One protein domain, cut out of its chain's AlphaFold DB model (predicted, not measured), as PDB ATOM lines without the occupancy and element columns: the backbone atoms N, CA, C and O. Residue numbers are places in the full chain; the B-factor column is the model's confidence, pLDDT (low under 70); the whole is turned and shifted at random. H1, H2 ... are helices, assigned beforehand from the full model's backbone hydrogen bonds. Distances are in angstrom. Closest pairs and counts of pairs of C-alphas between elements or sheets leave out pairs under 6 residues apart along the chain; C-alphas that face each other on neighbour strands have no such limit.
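What this domain is: This is residues 207 to 310 of the 393 residues of an uncharacterized protein of candidate division WS6 bacterium OLB20 (UniProt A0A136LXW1). The long helix H1 and the hairpin of H3 and H4 make an elongated up-and-down bundle, each running against the one before. H2 makes a corner with one end of H1. The printed part, 104 residues with four named helices in order H1 to H4, is all helix and only just loose, close to compact: radius of gyration of the C-alphas 15.6 A, spans 49 by 25 by 19 A.

Where its parts are: Find C-alpha 208 at (4.436, 32.885, 6.704); H1, residues 208 to 234, runs 38.0 A. H2 is residues 240 to 255, H3 267 to 283, and H4 289 to 309, ending at (2.750, 56.246, -1.646).

How they stand to each other: H1 touches H3 with residues 214 to 225 alone, at a shallow tilt of 22 degrees; C-alphas 214 and 280 are closest, 6.1 A. H3 and H4 touch, C-alphas 277 and 296 closest, 5.9 A. Every O i to N i+4 pair is within hydrogen-bond range in H2, H3 and H4, 22 of 23 in H1.

The domain as a whole: The link H2 to H3 is long; residues 255 to 267 have pLDDT under 70.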
ATOM      1  N   LEU A 207       1.207  30.578   7.942       88.94
ATOM      2  CA  LEU A 207       1.418  30.540   6.490       88.94
ATOM      3  C   LEU A 207       2.498  31.529   6.048       88.94
ATOM      4  O   LEU A 207       2.440  32.087   4.955       88.94
ATOM      5  N   ARG A 208       3.450  31.828   6.935       90.19
ATOM      6  CA  ARG A 208       4.436  32.885   6.704       90.19
ATOM      7  C   ARG A 208       5.242  32.652   5.434       90.19
ATOM      8  O   ARG A 208       5.442  33.596   4.685       90.19
ATOM      9  N   GLU A 209       5.738  31.439   5.217       91.81
ATOM     10  CA  GLU A 209       6.574  31.139   4.049       91.81
ATOM     11  C   GLU A 209       5.760  31.256   2.758       91.81
ATOM     12  O   GLU A 209       6.197  31.910   1.815       91.81
ATOM     13  N   GLU A 210       4.542  30.720   2.754       93.12
ATOM     14  CA  GLU A 210       3.643  30.771   1.608       93.12
ATOM     15  C   GLU A 210       3.193  32.203   1.287       93.12
ATOM     16  O   GLU A 210       3.206  32.612   0.132       93.12
ATOM     17  N   LEU A 211       2.846  33.009   2.296       92.25
ATOM     18  CA  LEU A 211       2.447  34.403   2.086       92.25
ATOM     19  C   LEU A 211       3.631  35.295   1.704       92.25
ATOM     20  O   LEU A 211       3.464  36.202   0.899       92.25
ATOM     21  N   MET A 212       4.833  35.034   2.225       93.50
ATOM     22  CA  MET A 212       6.045  35.721   1.763       93.50
ATOM     23  C   MET A 212       6.326  35.419   0.285       93.50
ATOM     24  O   MET A 212       6.744  36.318  -0.438       93.50
ATOM     25  N   HIS A 213       6.058  34.195  -0.178       94.06
ATOM     26  CA  HIS A 213       6.174  33.845  -1.592       94.06
ATOM     27  C   HIS A 213       5.137  34.577  -2.460       94.06
ATOM     28  O   HIS A 213       5.506  35.209  -3.447       94.06
ATOM     29  N   VAL A 214       3.865  34.587  -2.038       94.56
ATOM     30  CA  VAL A 214       2.797  35.367  -2.697       94.56
ATOM     31  C   VAL A 214       3.189  36.847  -2.789       94.56
ATOM     32  O   VAL A 214       3.056  37.464  -3.845       94.56
ATOM     33  N   ASN A 215       3.715  37.415  -1.698       94.88
ATOM     34  CA  ASN A 215       4.188  38.795  -1.656       94.88
ATOM     35  C   ASN A 215       5.278  39.054  -2.688       94.88
ATOM     36  O   ASN A 215       5.211  40.054  -3.392       94.88
ATOM     37  N   GLU A 216       6.280  38.178  -2.766       94.38
ATOM     38  CA  GLU A 216       7.393  38.322  -3.701       94.38
ATOM     39  C   GLU A 216       6.904  38.347  -5.152       94.38
ATOM     40  O   GLU A 216       7.241  39.285  -5.873       94.38
ATOM     41  N   ILE A 217       6.042  37.402  -5.547       92.56
ATOM     42  CA  ILE A 217       5.478  37.323  -6.904       92.56
ATOM     43  C   ILE A 217       4.693  38.592  -7.244       92.56
ATOM     44  O   ILE A 217       4.949  39.250  -8.254       92.56
ATOM     45  N   VAL A 218       3.747  38.973  -6.385       94.00
ATOM     46  CA  VAL A 218       2.845  40.092  -6.676       94.00
ATOM     47  C   VAL A 218       3.584  41.431  -6.645       94.00
ATOM     48  O   VAL A 218       3.326  42.302  -7.483       94.00
ATOM     49  N   LEU A 219       4.535  41.609  -5.721       95.31
ATOM     50  CA  LEU A 219       5.386  42.797  -5.686       95.31
ATOM     51  C   LEU A 219       6.298  42.864  -6.906       95.31
ATOM     52  O   LEU A 219       6.410  43.939  -7.490       95.31
ATOM     53  N   GLN A 220       6.917  41.754  -7.310       93.50
ATOM     54  CA  GLN A 220       7.777  41.703  -8.490       93.50
ATOM     55  C   GLN A 220       7.026  42.159  -9.738       93.50
ATOM     56  O   GLN A 220       7.468  43.104 -10.393       93.50
ATOM     57  N   GLU A 221       5.866  41.570 -10.022       91.00
ATOM     58  CA  GLU A 221       5.061  41.943 -11.189       91.00
ATOM     59  C   GLU A 221       4.596  43.403 -11.125       91.00
ATOM     60  O   GLU A 221       4.691  44.150 -12.104       91.00
ATOM     61  N   THR A 222       4.181  43.866  -9.943       92.50
ATOM     62  CA  THR A 222       3.744  45.256  -9.764       92.50
ATOM     63  C   THR A 222       4.892  46.247  -9.974       92.50
ATOM     64  O   THR A 222       4.731  47.248 -10.677       92.50
ATOM     65  N   ILE A 223       6.067  45.989  -9.392       94.88
ATOM     66  CA  ILE A 223       7.239  46.861  -9.528       94.88
ATOM     67  C   ILE A 223       7.716  46.866 -10.982       94.88
ATOM     68  O   ILE A 223       7.965  47.943 -11.527       94.88
ATOM     69  N   ILE A 224       7.784  45.707 -11.646       92.81
ATOM     70  CA  ILE A 224       8.149  45.612 -13.067       92.81
ATOM     71  C   ILE A 224       7.179  46.435 -13.923       92.81
ATOM     72  O   ILE A 224       7.620  47.267 -14.718       92.81
ATOM     73  N   TYR A 225       5.866  46.299 -13.715       91.25
ATOM     74  CA  TYR A 225       4.848  47.065 -14.440       91.25
ATOM     75  C   TYR A 225       5.021  48.587 -14.300       91.25
ATOM     76  O   TYR A 225       4.858  49.337 -15.274       91.25
ATOM     77  N   LEU A 226       5.331  49.071 -13.094       92.19
ATOM     78  CA  LEU A 226       5.577  50.494 -12.848       92.19
ATOM     79  C   LEU A 226       6.895  50.952 -13.474       92.19
ATOM     80  O   LEU A 226       6.960  52.018 -14.087       92.19
ATOM     81  N   THR A 227       7.930  50.126 -13.367       94.44
ATOM     82  CA  THR A 227       9.273  50.424 -13.868       94.44
ATOM     83  C   THR A 227       9.286  50.529 -15.395       94.44
ATOM     84  O   THR A 227       9.829  51.496 -15.933       94.44
ATOM     85  N   ARG A 228       8.574  49.644 -16.109       92.62
ATOM     86  CA  ARG A 228       8.393  49.735 -17.572       92.62
ATOM     87  C   ARG A 228       7.802  51.066 -18.017       92.62
ATOM     88  O   ARG A 228       8.172  51.594 -19.059       92.62
ATOM     89  N   ARG A 229       6.905  51.659 -17.222       91.56
ATOM     90  CA  ARG A 229       6.352  52.992 -17.528       91.56
ATOM     91  C   ARG A 229       7.392  54.086 -17.389       91.56
ATOM     92  O   ARG A 229       7.373  55.021 -18.185       91.56
ATOM     93  N   VAL A 230       8.284  53.980 -16.406       94.00
ATOM     94  CA  VAL A 230       9.415  54.903 -16.278       94.00
ATOM     95  C   VAL A 230      10.319  54.788 -17.507       94.00
ATOM     96  O   VAL A 230      10.605  55.814 -18.122       94.00
ATOM     97  N   TYR A 231      10.664  53.570 -17.941       94.62
ATOM     98  CA  TYR A 231      11.429  53.366 -19.177       94.62
ATOM     99  C   TYR A 231      10.705  53.909 -20.419       94.62
ATOM    100  O   TYR A 231      11.307  54.635 -21.206       94.62
ATOM    101  N   ALA A 232       9.388  53.726 -20.534       91.31
ATOM    102  CA  ALA A 232       8.602  54.307 -21.624       91.31
ATOM    103  C   ALA A 232       8.621  55.853 -21.648       91.31
ATOM    104  O   ALA A 232       8.451  56.467 -22.706       91.31
ATOM    105  N   TYR A 233       8.806  56.515 -20.499       91.75
ATOM    106  CA  TYR A 233       9.077  57.957 -20.455       91.75
ATOM    107  C   TYR A 233      10.513  58.285 -20.875       91.75
ATOM    108  O   TYR A 233      10.724  59.280 -21.574       91.75
ATOM    109  N   MET A 234      11.483  57.456 -20.486       91.81
ATOM    110  CA  MET A 234      12.888  57.614 -20.873       91.81
ATOM    111  C   MET A 234      13.085  57.486 -22.388       91.81
ATOM    112  O   MET A 234      13.773  58.321 -22.973       91.81
ATOM    113  N   ASP A 235      12.381  56.567 -23.053       91.06
ATOM    114  CA  ASP A 235      12.383  56.433 -24.522       91.06
ATOM    115  C   ASP A 235      11.910  57.703 -25.242       91.06
ATOM    116  O   ASP A 235      12.309  57.998 -26.369       91.06
ATOM    117  N   ARG A 236      11.067  58.503 -24.578       90.38
ATOM    118  CA  ARG A 236      10.584  59.799 -25.083       90.38
ATOM    119  C   ARG A 236      11.558  60.946 -24.790       90.38
ATOM    120  O   ARG A 236      11.214  62.107 -25.016       90.38
ATOM    121  N   GLY A 237      12.756  60.637 -24.294       89.44
ATOM    122  CA  GLY A 237      13.838  61.582 -24.023       89.44
ATOM    123  C   GLY A 237      13.800  62.227 -22.636       89.44
ATOM    124  O   GLY A 237      14.467  63.241 -22.434       89.44
ATOM    125  N   GLN A 238      13.016  61.695 -21.695       91.19
ATOM    126  CA  GLN A 238      13.001  62.181 -20.312       91.19
ATOM    127  C   GLN A 238      14.098  61.519 -19.471       91.19
ATOM    128  O   GLN A 238      14.522  60.404 -19.763       91.19
ATOM    129  N   SER A 239      14.539  62.175 -18.394       91.06
ATOM    130  CA  SER A 239      15.395  61.500 -17.408       91.06
ATOM    131  C   SER A 239      14.587  60.503 -16.574       91.06
ATOM    132  O   SER A 239      13.373  60.659 -16.417       91.06
ATOM    133  N   TRP A 240      15.249  59.510 -15.974       90.75
ATOM    134  CA  TRP A 240      14.575  58.539 -15.103       90.75
ATOM    135  C   TRP A 240      13.859  59.226 -13.924       90.75
ATOM    136  O   TRP A 240      12.741  58.855 -13.584       90.75
ATOM    137  N   ILE A 241      14.432  60.306 -13.375       91.50
ATOM    138  CA  ILE A 241      13.832  61.113 -12.296       91.50
ATOM    139  C   ILE A 241      12.510  61.741 -12.751       91.50
ATOM    140  O   ILE A 241      11.517  61.730 -12.020       91.50
ATOM    141  N   GLN A 242      12.486  62.290 -13.971       91.38
ATOM    142  CA  GLN A 242      11.271  62.846 -14.568       91.38
ATOM    143  C   GLN A 242      10.243  61.749 -14.848       91.38
ATOM    144  O   GLN A 242       9.065  61.943 -14.557       91.38
ATOM    145  N   GLY A 243      10.682  60.591 -15.346       91.31
ATOM    146  CA  GLY A 243       9.828  59.426 -15.553       91.31
ATOM    147  C   GLY A 243       9.169  58.959 -14.253       91.31
ATOM    148  O   GLY A 243       7.947  58.838 -14.200       91.31
ATOM    149  N   VAL A 244       9.942  58.806 -13.172       91.50
ATOM    150  CA  VAL A 244       9.441  58.486 -11.824       91.50
ATOM    151  C   VAL A 244       8.425  59.524 -11.353       91.50
ATOM    152  O   VAL A 244       7.345  59.158 -10.888       91.50
ATOM    153  N   ALA A 245       8.734  60.817 -11.483       90.25
ATOM    154  CA  ALA A 245       7.820  61.886 -11.086       90.25
ATOM    155  C   ALA A 245       6.503  61.841 -11.878       90.25
ATOM    156  O   ALA A 245       5.434  62.001 -11.294       90.25
ATOM    157  N   ASN A 246       6.567  61.563 -13.181       88.62
ATOM    158  CA  ASN A 246       5.394  61.456 -14.043       88.62
ATOM    159  C   ASN A 246       4.553  60.216 -13.739       88.62
ATOM    160  O   ASN A 246       3.328  60.310 -13.736       88.62
ATOM    161  N   VAL A 247       5.176  59.074 -13.436       89.00
ATOM    162  CA  VAL A 247       4.455  57.874 -12.986       89.00
ATOM    163  C   VAL A 247       3.758  58.144 -11.647       89.00
ATOM    164  O   VAL A 247       2.562  57.882 -11.525       89.00
ATOM    165  N   LYS A 248       4.447  58.757 -10.673       87.00
ATOM    166  CA  LYS A 248       3.842  59.157  -9.385       87.00
ATOM    167  C   LYS A 248       2.658  60.105  -9.576       87.00
ATOM    168  O   LYS A 248       1.595  59.888  -8.999       87.00
ATOM    169  N   GLU A 249       2.830  61.136 -10.399       84.44
ATOM    170  CA  GLU A 249       1.788  62.128 -10.665       84.44
ATOM    171  C   GLU A 249       0.584  61.518 -11.391       84.44
ATOM    172  O   GLU A 249      -0.555  61.785 -11.010       84.44
ATOM    173  N   TYR A 250       0.819  60.649 -12.376       81.12
ATOM    174  CA  TYR A 250      -0.235  59.911 -13.071       81.12
ATOM    175  C   TYR A 250      -1.091  59.099 -12.088       81.12
ATOM    176  O   TYR A 250      -2.319  59.198 -12.100       81.12
ATOM    177  N   HIS A 251      -0.458  58.349 -11.182       75.75
ATOM    178  CA  HIS A 251      -1.192  57.563 -10.191       75.75
ATOM    179  C   HIS A 251      -1.931  58.436  -9.173       75.75
ATOM    180  O   HIS A 251      -3.059  58.106  -8.813       75.75
ATOM    181  N   ARG A 252      -1.357  59.574  -8.764       76.62
ATOM    182  CA  ARG A 252      -2.034  60.549  -7.894       76.62
ATOM    183  C   ARG A 252      -3.308  61.106  -8.543       76.62
ATOM    184  O   ARG A 252      -4.352  61.163  -7.896       76.62
ATOM    185  N   GLN A 253      -3.242  61.488  -9.820       75.25
ATOM    186  CA  GLN A 253      -4.379  62.058 -10.558       75.25
ATOM    187  C   GLN A 253      -5.534  61.063 -10.737       75.25
ATOM    188  O   GLN A 253      -6.699  61.451 -10.608       75.25
ATOM    189  N   ILE A 254      -5.225  59.780 -10.976       70.81
ATOM    190  CA  ILE A 254      -6.234  58.710 -11.027       70.81
ATOM    191  C   ILE A 254      -6.986  58.617  -9.694       70.81
ATOM    192  O   ILE A 254      -8.217  58.612  -9.693       70.81
ATOM    193  N   SER A 255      -6.273  58.602  -8.565       64.88
ATOM    194  CA  SER A 255      -6.886  58.503  -7.231       64.88
ATOM    195  C   SER A 255      -7.747  59.710  -6.872       64.88
ATOM    196  O   SER A 255      -8.761  59.577  -6.191       64.88
ATOM    197  N   GLU A 256      -7.363  60.897  -7.337       69.31
ATOM    198  CA  GLU A 256      -8.101  62.137  -7.092       69.31
ATOM    199  C   GLU A 256      -9.308  62.316  -8.028       69.31
ATOM    200  O   GLU A 256     -10.034  63.306  -7.911       69.31
ATOM    201  N   GLY A 257      -9.540  61.385  -8.964       65.81
ATOM    202  CA  GLY A 257     -10.650  61.450  -9.919       65.81
ATOM    203  C   GLY A 257     -10.567  62.650 -10.868       65.81
ATOM    204  O   GLY A 257     -11.569  63.053 -11.460       65.81
ATOM    205  N   THR A 258      -9.380  63.244 -11.005       59.00
ATOM    206  CA  THR A 258      -9.116  64.427 -11.826       59.00
ATOM    207  C   THR A 258      -8.435  63.999 -13.120       59.00
ATOM    208  O   THR A 258      -7.289  64.343 -13.371       59.00
ATOM    209  N   SER A 259      -9.137  63.227 -13.957       53.84
ATOM    210  CA  SER A 259      -8.621  62.852 -15.280       53.84
ATOM    211  C   SER A 259      -9.172  63.775 -16.369       53.84
ATOM    212  O   SER A 259     -10.354  63.682 -16.713       53.84
ATOM    213  N   PRO A 260      -8.343  64.658 -16.947       50.09
ATOM    214  CA  PRO A 260      -8.552  65.144 -18.293       50.09
ATOM    215  C   PRO A 260      -7.489  64.505 -19.206       50.09
ATOM    216  O   PRO A 260      -6.302  64.778 -19.078       50.09
ATOM    217  N   ASP A 261      -7.936  63.663 -20.139       47.91
ATOM    218  CA  ASP A 261      -7.224  63.234 -21.360       47.91
ATOM    219  C   ASP A 261      -6.325  61.975 -21.348       47.91
ATOM    220  O   ASP A 261      -5.859  61.591 -22.422       47.91
ATOM    221  N   PHE A 262      -6.147  61.248 -20.238       43.81
ATOM    222  CA  PHE A 262      -5.507  59.914 -20.265       43.81
ATOM    223  C   PHE A 262      -6.541  58.794 -20.064       43.81
ATOM    224  O   PHE A 262      -7.417  58.950 -19.206       43.81
ATOM    225  N   PRO A 263      -6.482  57.674 -20.823       43.00
ATOM    226  CA  PRO A 263      -7.348  56.537 -20.549       43.00
ATOM    227  C   PRO A 263      -7.086  56.090 -19.106       43.00
ATOM    228  O   PRO A 263      -5.933  55.807 -18.772       43.00
ATOM    229  N   PRO A 264      -8.108  56.060 -18.235       51.31
ATOM    230  CA  PRO A 264      -7.961  55.348 -16.989       51.31
ATOM    231  C   PRO A 264      -7.866  53.890 -17.406       51.31
ATOM    232  O   PRO A 264      -8.785  53.401 -18.044       51.31
ATOM    233  N   ASP A 265      -6.769  53.216 -17.113       52.56
ATOM    234  CA  ASP A 265      -6.941  51.874 -16.584       52.56
ATOM    235  C   ASP A 265      -5.671  51.405 -15.893       52.56
ATOM    236  O   ASP A 265      -4.755  50.821 -16.460       52.56
ATOM    237  N   LEU A 266      -5.677  51.640 -14.581       60.69
ATOM    238  CA  LEU A 266      -5.139  50.652 -13.663       60.69
ATOM    239  C   LEU A 266      -5.971  49.361 -13.683       60.69
ATOM    240  O   LEU A 266      -5.561  48.429 -13.010       60.69
ATOM    241  N   ALA A 267      -7.107  49.268 -14.397       65.50
ATOM    242  CA  ALA A 267      -7.866  48.021 -14.457       65.50
ATOM    243  C   ALA A 267      -7.026  46.866 -14.990       65.50
ATOM    244  O   ALA A 267      -7.169  45.771 -14.463       65.50
ATOM    245  N   ASP A 268      -6.109  47.100 -15.933       70.81
ATOM    246  CA  ASP A 268      -5.211  46.043 -16.405       70.81
ATOM    247  C   ASP A 268      -4.299  45.545 -15.271       70.81
ATOM    248  O   ASP A 268      -4.238  44.347 -15.016       70.81
ATOM    249  N   LEU A 269      -3.666  46.457 -14.516       77.12
ATOM    250  CA  LEU A 269      -2.827  46.090 -13.364       77.12
ATOM    251  C   LEU A 269      -3.643  45.458 -12.235       77.12
ATOM    252  O   LEU A 269      -3.225  44.472 -11.650       77.12
ATOM    253  N   GLY A 270      -4.796  46.035 -11.906       79.06
ATOM    254  CA  GLY A 270      -5.665  45.547 -10.843       79.06
ATOM    255  C   GLY A 270      -6.246  44.172 -11.161       79.06
ATOM    256  O   GLY A 270      -6.289  43.327 -10.274       79.06
ATOM    257  N   SER A 271      -6.630  43.929 -12.419       83.06
ATOM    258  CA  SER A 271      -7.079  42.608 -12.879       83.06
ATOM    259  C   SER A 271      -5.938  41.600 -12.850       83.06
ATOM    260  O   SER A 271      -6.155  40.458 -12.459       83.06
ATOM    261  N   GLU A 272      -4.726  42.015 -13.225       84.12
ATOM    262  CA  GLU A 272      -3.551  41.146 -13.205       84.12
ATOM    263  C   GLU A 272      -3.120  40.792 -11.778       84.12
ATOM    264  O   GLU A 272      -2.913  39.622 -11.472       84.12
ATOM    265  N   ILE A 273      -3.088  41.768 -10.866       87.38
ATOM    266  CA  ILE A 273      -2.849  41.538  -9.434       87.38
ATOM    267  C   ILE A 273      -3.907  40.587  -8.866       87.38
ATOM    268  O   ILE A 273      -3.569  39.646  -8.156       87.38
ATOM    269  N   GLU A 274      -5.188  40.806  -9.178       90.00
ATOM    270  CA  GLU A 274      -6.273  39.933  -8.723       90.00
ATOM    271  C   GLU A 274      -6.125  38.506  -9.258       90.00
ATOM    272  O   GLU A 274      -6.325  37.548  -8.506       90.00
ATOM    273  N   ARG A 275      -5.748  38.360 -10.532       92.00
ATOM    274  CA  ARG A 275      -5.464  37.071 -11.165       92.00
ATOM    275  C   ARG A 275      -4.322  36.353 -10.444       92.00
ATOM    276  O   ARG A 275      -4.537  35.238  -9.977       92.00
ATOM    277  N   LEU A 276      -3.170  37.009 -10.286       90.44
ATOM    278  CA  LEU A 276      -1.988  36.462  -9.609       90.44
ATOM    279  C   LEU A 276      -2.305  36.060  -8.168       90.44
ATOM    280  O   LEU A 276      -2.100  34.915  -7.786       90.44
ATOM    281  N   LEU A 277      -2.899  36.959  -7.378       93.12
ATOM    282  CA  LEU A 277      -3.299  36.655  -6.002       93.12
ATOM    283  C   LEU A 277      -4.252  35.459  -5.936       93.12
ATOM    284  O   LEU A 277      -4.126  34.616  -5.051       93.12
ATOM    285  N   SER A 278      -5.211  35.373  -6.858       92.31
ATOM    286  CA  SER A 278      -6.178  34.274  -6.887       92.31
ATOM    287  C   SER A 278      -5.529  32.931  -7.219       92.31
ATOM    288  O   SER A 278      -5.935  31.915  -6.651       92.31
ATOM    289  N   GLU A 279      -4.553  32.919  -8.127       92.94
ATOM    290  CA  GLU A 279      -3.783  31.733  -8.512       92.94
ATOM    291  C   GLU A 279      -2.864  31.285  -7.370       92.94
ATOM    292  O   GLU A 279      -3.028  30.174  -6.863       92.94
ATOM    293  N   GLU A 280      -2.008  32.178  -6.873       93.75
ATOM    294  CA  GLU A 280      -1.016  31.870  -5.839       93.75
ATOM    295  C   GLU A 280      -1.673  31.466  -4.508       93.75
ATOM    296  O   GLU A 280      -1.327  30.458  -3.887       93.75
ATOM    297  N   LEU A 281      -2.717  32.184  -4.073       91.75
ATOM    298  CA  LEU A 281      -3.436  31.820  -2.846       91.75
ATOM    299  C   LEU A 281      -4.217  30.508  -2.997       91.75
ATOM    300  O   LEU A 281      -4.514  29.858  -1.990       91.75
ATOM    301  N   ALA A 282      -4.583  30.100  -4.219       90.69
ATOM    302  CA  ALA A 282      -5.254  28.824  -4.445       90.69
ATOM    303  C   ALA A 282      -4.325  27.617  -4.268       90.69
ATOM    304  O   ALA A 282      -4.828  26.527  -3.961       90.69
ATOM    305  N   GLU A 283      -3.009  27.802  -4.392       92.19
ATOM    306  CA  GLU A 283      -2.014  26.754  -4.155       92.19
ATOM    307  C   GLU A 283      -1.863  26.413  -2.663       92.19
ATOM    308  O   GLU A 283      -1.551  25.271  -2.297       92.19
ATOM    309  N   ILE A 284      -2.188  27.364  -1.781       90.00
ATOM    310  CA  ILE A 284      -2.137  27.191  -0.327       90.00
ATOM    311  C   ILE A 284      -3.348  26.373   0.148       90.00
ATOM    312  O   ILE A 284      -4.423  26.885   0.472       90.00
ATOM    313  N   LYS A 285      -3.167  25.052   0.229       87.56
ATOM    314  CA  LYS A 285      -4.223  24.072   0.571       87.56
ATOM    315  C   LYS A 285      -4.911  24.329   1.914       87.56
ATOM    316  O   LYS A 285      -6.045  23.898   2.111       87.56
ATOM    317  N   GLN A 286      -4.217  24.980   2.840       86.06
ATOM    318  CA  GLN A 286      -4.669  25.301   4.189       86.06
ATOM    319  C   GLN A 286      -5.646  26.489   4.215       86.06
ATOM    320  O   GLN A 286      -6.319  26.681   5.226       86.06
ATOM    321  N   LEU A 287      -5.754  27.266   3.128       85.12
ATOM    322  CA  LEU A 287      -6.658  28.409   3.051       85.12
ATOM    323  C   LEU A 287      -8.079  27.995   2.654       85.12
ATOM    324  O   LEU A 287      -8.350  27.492   1.552       85.12
ATOM    325  N   GLU A 288      -9.032  28.294   3.534       86.38
ATOM    326  CA  GLU A 288     -10.452  28.183   3.213       86.38
ATOM    327  C   GLU A 288     -10.832  29.158   2.078       86.38
ATOM    328  O   GLU A 288     -10.265  30.249   1.981       86.38
ATOM    329  N   PRO A 289     -11.802  28.816   1.208       86.81
ATOM    330  CA  PRO A 289     -12.172  29.669   0.075       86.81
ATOM    331  C   PRO A 289     -12.576  31.095   0.469       86.81
ATOM    332  O   PRO A 289     -12.232  32.044  -0.227       86.81
ATOM    333  N   GLN A 290     -13.275  31.259   1.596       85.81
ATOM    334  CA  GLN A 290     -13.696  32.582   2.059       85.81
ATOM    335  C   GLN A 290     -12.506  33.430   2.525       85.81
ATOM    336  O   GLN A 290     -12.480  34.627   2.258       85.81
ATOM    337  N   THR A 291     -11.514  32.808   3.168       86.69
ATOM    338  CA  THR A 291     -10.263  33.464   3.570       86.69
ATOM    339  C   THR A 291      -9.485  33.953   2.360       86.69
ATOM    340  O   THR A 291      -8.999  35.075   2.378       86.69
ATOM    341  N   ARG A 292      -9.430  33.160   1.283       88.62
ATOM    342  CA  ARG A 292      -8.780  33.578   0.031       88.62
ATOM    343  C   ARG A 292      -9.410  34.833  -0.552       88.62
ATOM    344  O   ARG A 292      -8.688  35.765  -0.864       88.62
ATOM    345  N   ILE A 293     -10.740  34.877  -0.645       88.81
ATOM    346  CA  ILE A 293     -11.456  36.052  -1.165       88.81
ATOM    347  C   ILE A 293     -11.128  37.297  -0.331       88.81
ATOM    348  O   ILE A 293     -10.854  38.350  -0.892       88.81
ATOM    349  N   THR A 294     -11.128  37.176   0.999       89.25
ATOM    350  CA  THR A 294     -10.776  38.297   1.877       89.25
ATOM    351  C   THR A 294      -9.317  38.724   1.700       89.25
ATOM    352  O   THR A 294      -9.067  39.913   1.552       89.25
ATOM    353  N   LEU A 295      -8.373  37.778   1.651       90.00
ATOM    354  CA  LEU A 295      -6.952  38.080   1.452       90.00
ATOM    355  C   LEU A 295      -6.692  38.767   0.109       90.00
ATOM    356  O   LEU A 295      -5.910  39.706   0.066       90.00
ATOM    357  N   VAL A 296      -7.355  38.344  -0.974       90.94
ATOM    358  CA  VAL A 296      -7.245  39.007  -2.286       90.94
ATOM    359  C   VAL A 296      -7.605  40.492  -2.173       90.94
ATOM    360  O   VAL A 296      -6.869  41.340  -2.672       90.94
ATOM    361  N   GLU A 297      -8.704  40.818  -1.492       89.38
ATOM    362  CA  GLU A 297      -9.130  42.209  -1.317       89.38
ATOM    363  C   GLU A 297      -8.183  42.996  -0.394       89.38
ATOM    364  O   GLU A 297      -7.786  44.105  -0.748       89.38
ATOM    365  N   GLU A 298      -7.746  42.412   0.729       91.12
ATOM    366  CA  GLU A 298      -6.769  43.030   1.646       91.12
ATOM    367  C   GLU A 298      -5.430  43.322   0.940       91.12
ATOM    368  O   GLU A 298      -4.882  44.422   1.058       91.12
ATOM    369  N   TYR A 299      -4.930  42.381   0.131       92.06
ATOM    370  CA  TYR A 299      -3.729  42.579  -0.681       92.06
ATOM    371  C   TYR A 299      -3.901  43.688  -1.713       92.06
ATOM    372  O   TYR A 299      -3.024  44.541  -1.844       92.06
ATOM    373  N   LYS A 300      -5.024  43.707  -2.441       88.75
ATOM    374  CA  LYS A 300      -5.302  44.751  -3.436       88.75
ATOM    375  C   LYS A 300      -5.295  46.136  -2.796       88.75
ATOM    376  O   LYS A 300      -4.678  47.048  -3.346       88.75
ATOM    377  N   GLU A 301      -5.926  46.297  -1.634       86.94
ATOM    378  CA  GLU A 301      -5.917  47.565  -0.898       86.94
ATOM    379  C   GLU A 301      -4.496  47.987  -0.489       86.94
ATOM    380  O   GLU A 301      -4.108  49.138  -0.723       86.94
ATOM    381  N   LEU A 302      -3.691  47.063   0.050       91.19
ATOM    382  CA  LEU A 302      -2.302  47.335   0.437       91.19
ATOM    383  C   LEU A 302      -1.416  47.702  -0.756       91.19
ATOM    384  O   LEU A 302      -0.674  48.684  -0.699       91.19
ATOM    385  N   ILE A 303      -1.508  46.959  -1.858       90.31
ATOM    386  CA  ILE A 303      -0.695  47.215  -3.051       90.31
ATOM    387  C   ILE A 303      -1.059  48.570  -3.656       90.31
ATOM    388  O   ILE A 303      -0.169  49.358  -3.978       90.31
ATOM    389  N   LEU A 304      -2.351  48.899  -3.748       83.38
ATOM    390  CA  LEU A 304      -2.791  50.220  -4.198       83.38
ATOM    391  C   LEU A 304      -2.250  51.330  -3.291       83.38
ATOM    392  O   LEU A 304      -1.746  52.338  -3.791       83.38
ATOM    393  N   TYR A 305      -2.278  51.134  -1.969       86.88
ATOM    394  CA  TYR A 305      -1.659  52.069  -1.030       86.88
ATOM    395  C   TYR A 305      -0.157  52.252  -1.308       86.88
ATOM    396  O   TYR A 305       0.313  53.389  -1.392       86.88
ATOM    397  N   TYR A 306       0.588  51.167  -1.537       91.19
ATOM    398  CA  TYR A 306       2.024  51.217  -1.836       91.19
ATOM    399  C   TYR A 306       2.317  51.938  -3.163       91.19
ATOM    400  O   TYR A 306       3.260  52.735  -3.240       91.19
ATOM    401  N   ILE A 307       1.495  51.713  -4.195       85.56
ATOM    402  CA  ILE A 307       1.567  52.427  -5.480       85.56
ATOM    403  C   ILE A 307       1.358  53.928  -5.253       85.56
ATOM    404  O   ILE A 307       2.156  54.743  -5.718       85.56
ATOM    405  N   HIS A 308       0.317  54.309  -4.508       78.38
ATOM    406  CA  HIS A 308      -0.009  55.714  -4.240       78.38
ATOM    407  C   HIS A 308       1.053  56.427  -3.406       78.38
ATOM    408  O   HIS A 308       1.370  57.587  -3.670       78.38
ATOM    409  N   ALA A 309       1.636  55.734  -2.432       83.50
ATOM    410  CA  ALA A 309       2.750  56.246  -1.646       83.50
ATOM    411  C   ALA A 309       4.064  56.316  -2.454       83.50
ATOM    412  O   ALA A 309       5.035  56.927  -2.004       83.50
ATOM    413  N   GLY A 310       4.102  55.729  -3.656       84.69
ATOM    414  CA  GLY A 310       5.282  55.686  -4.513       84.69
ATOM    415  C   GLY A 310       6.402  54.811  -3.949       84.69
ATOM    416  O   GLY A 310       7.564  55.084  -4.248       84.69
TER     417      GLY A 310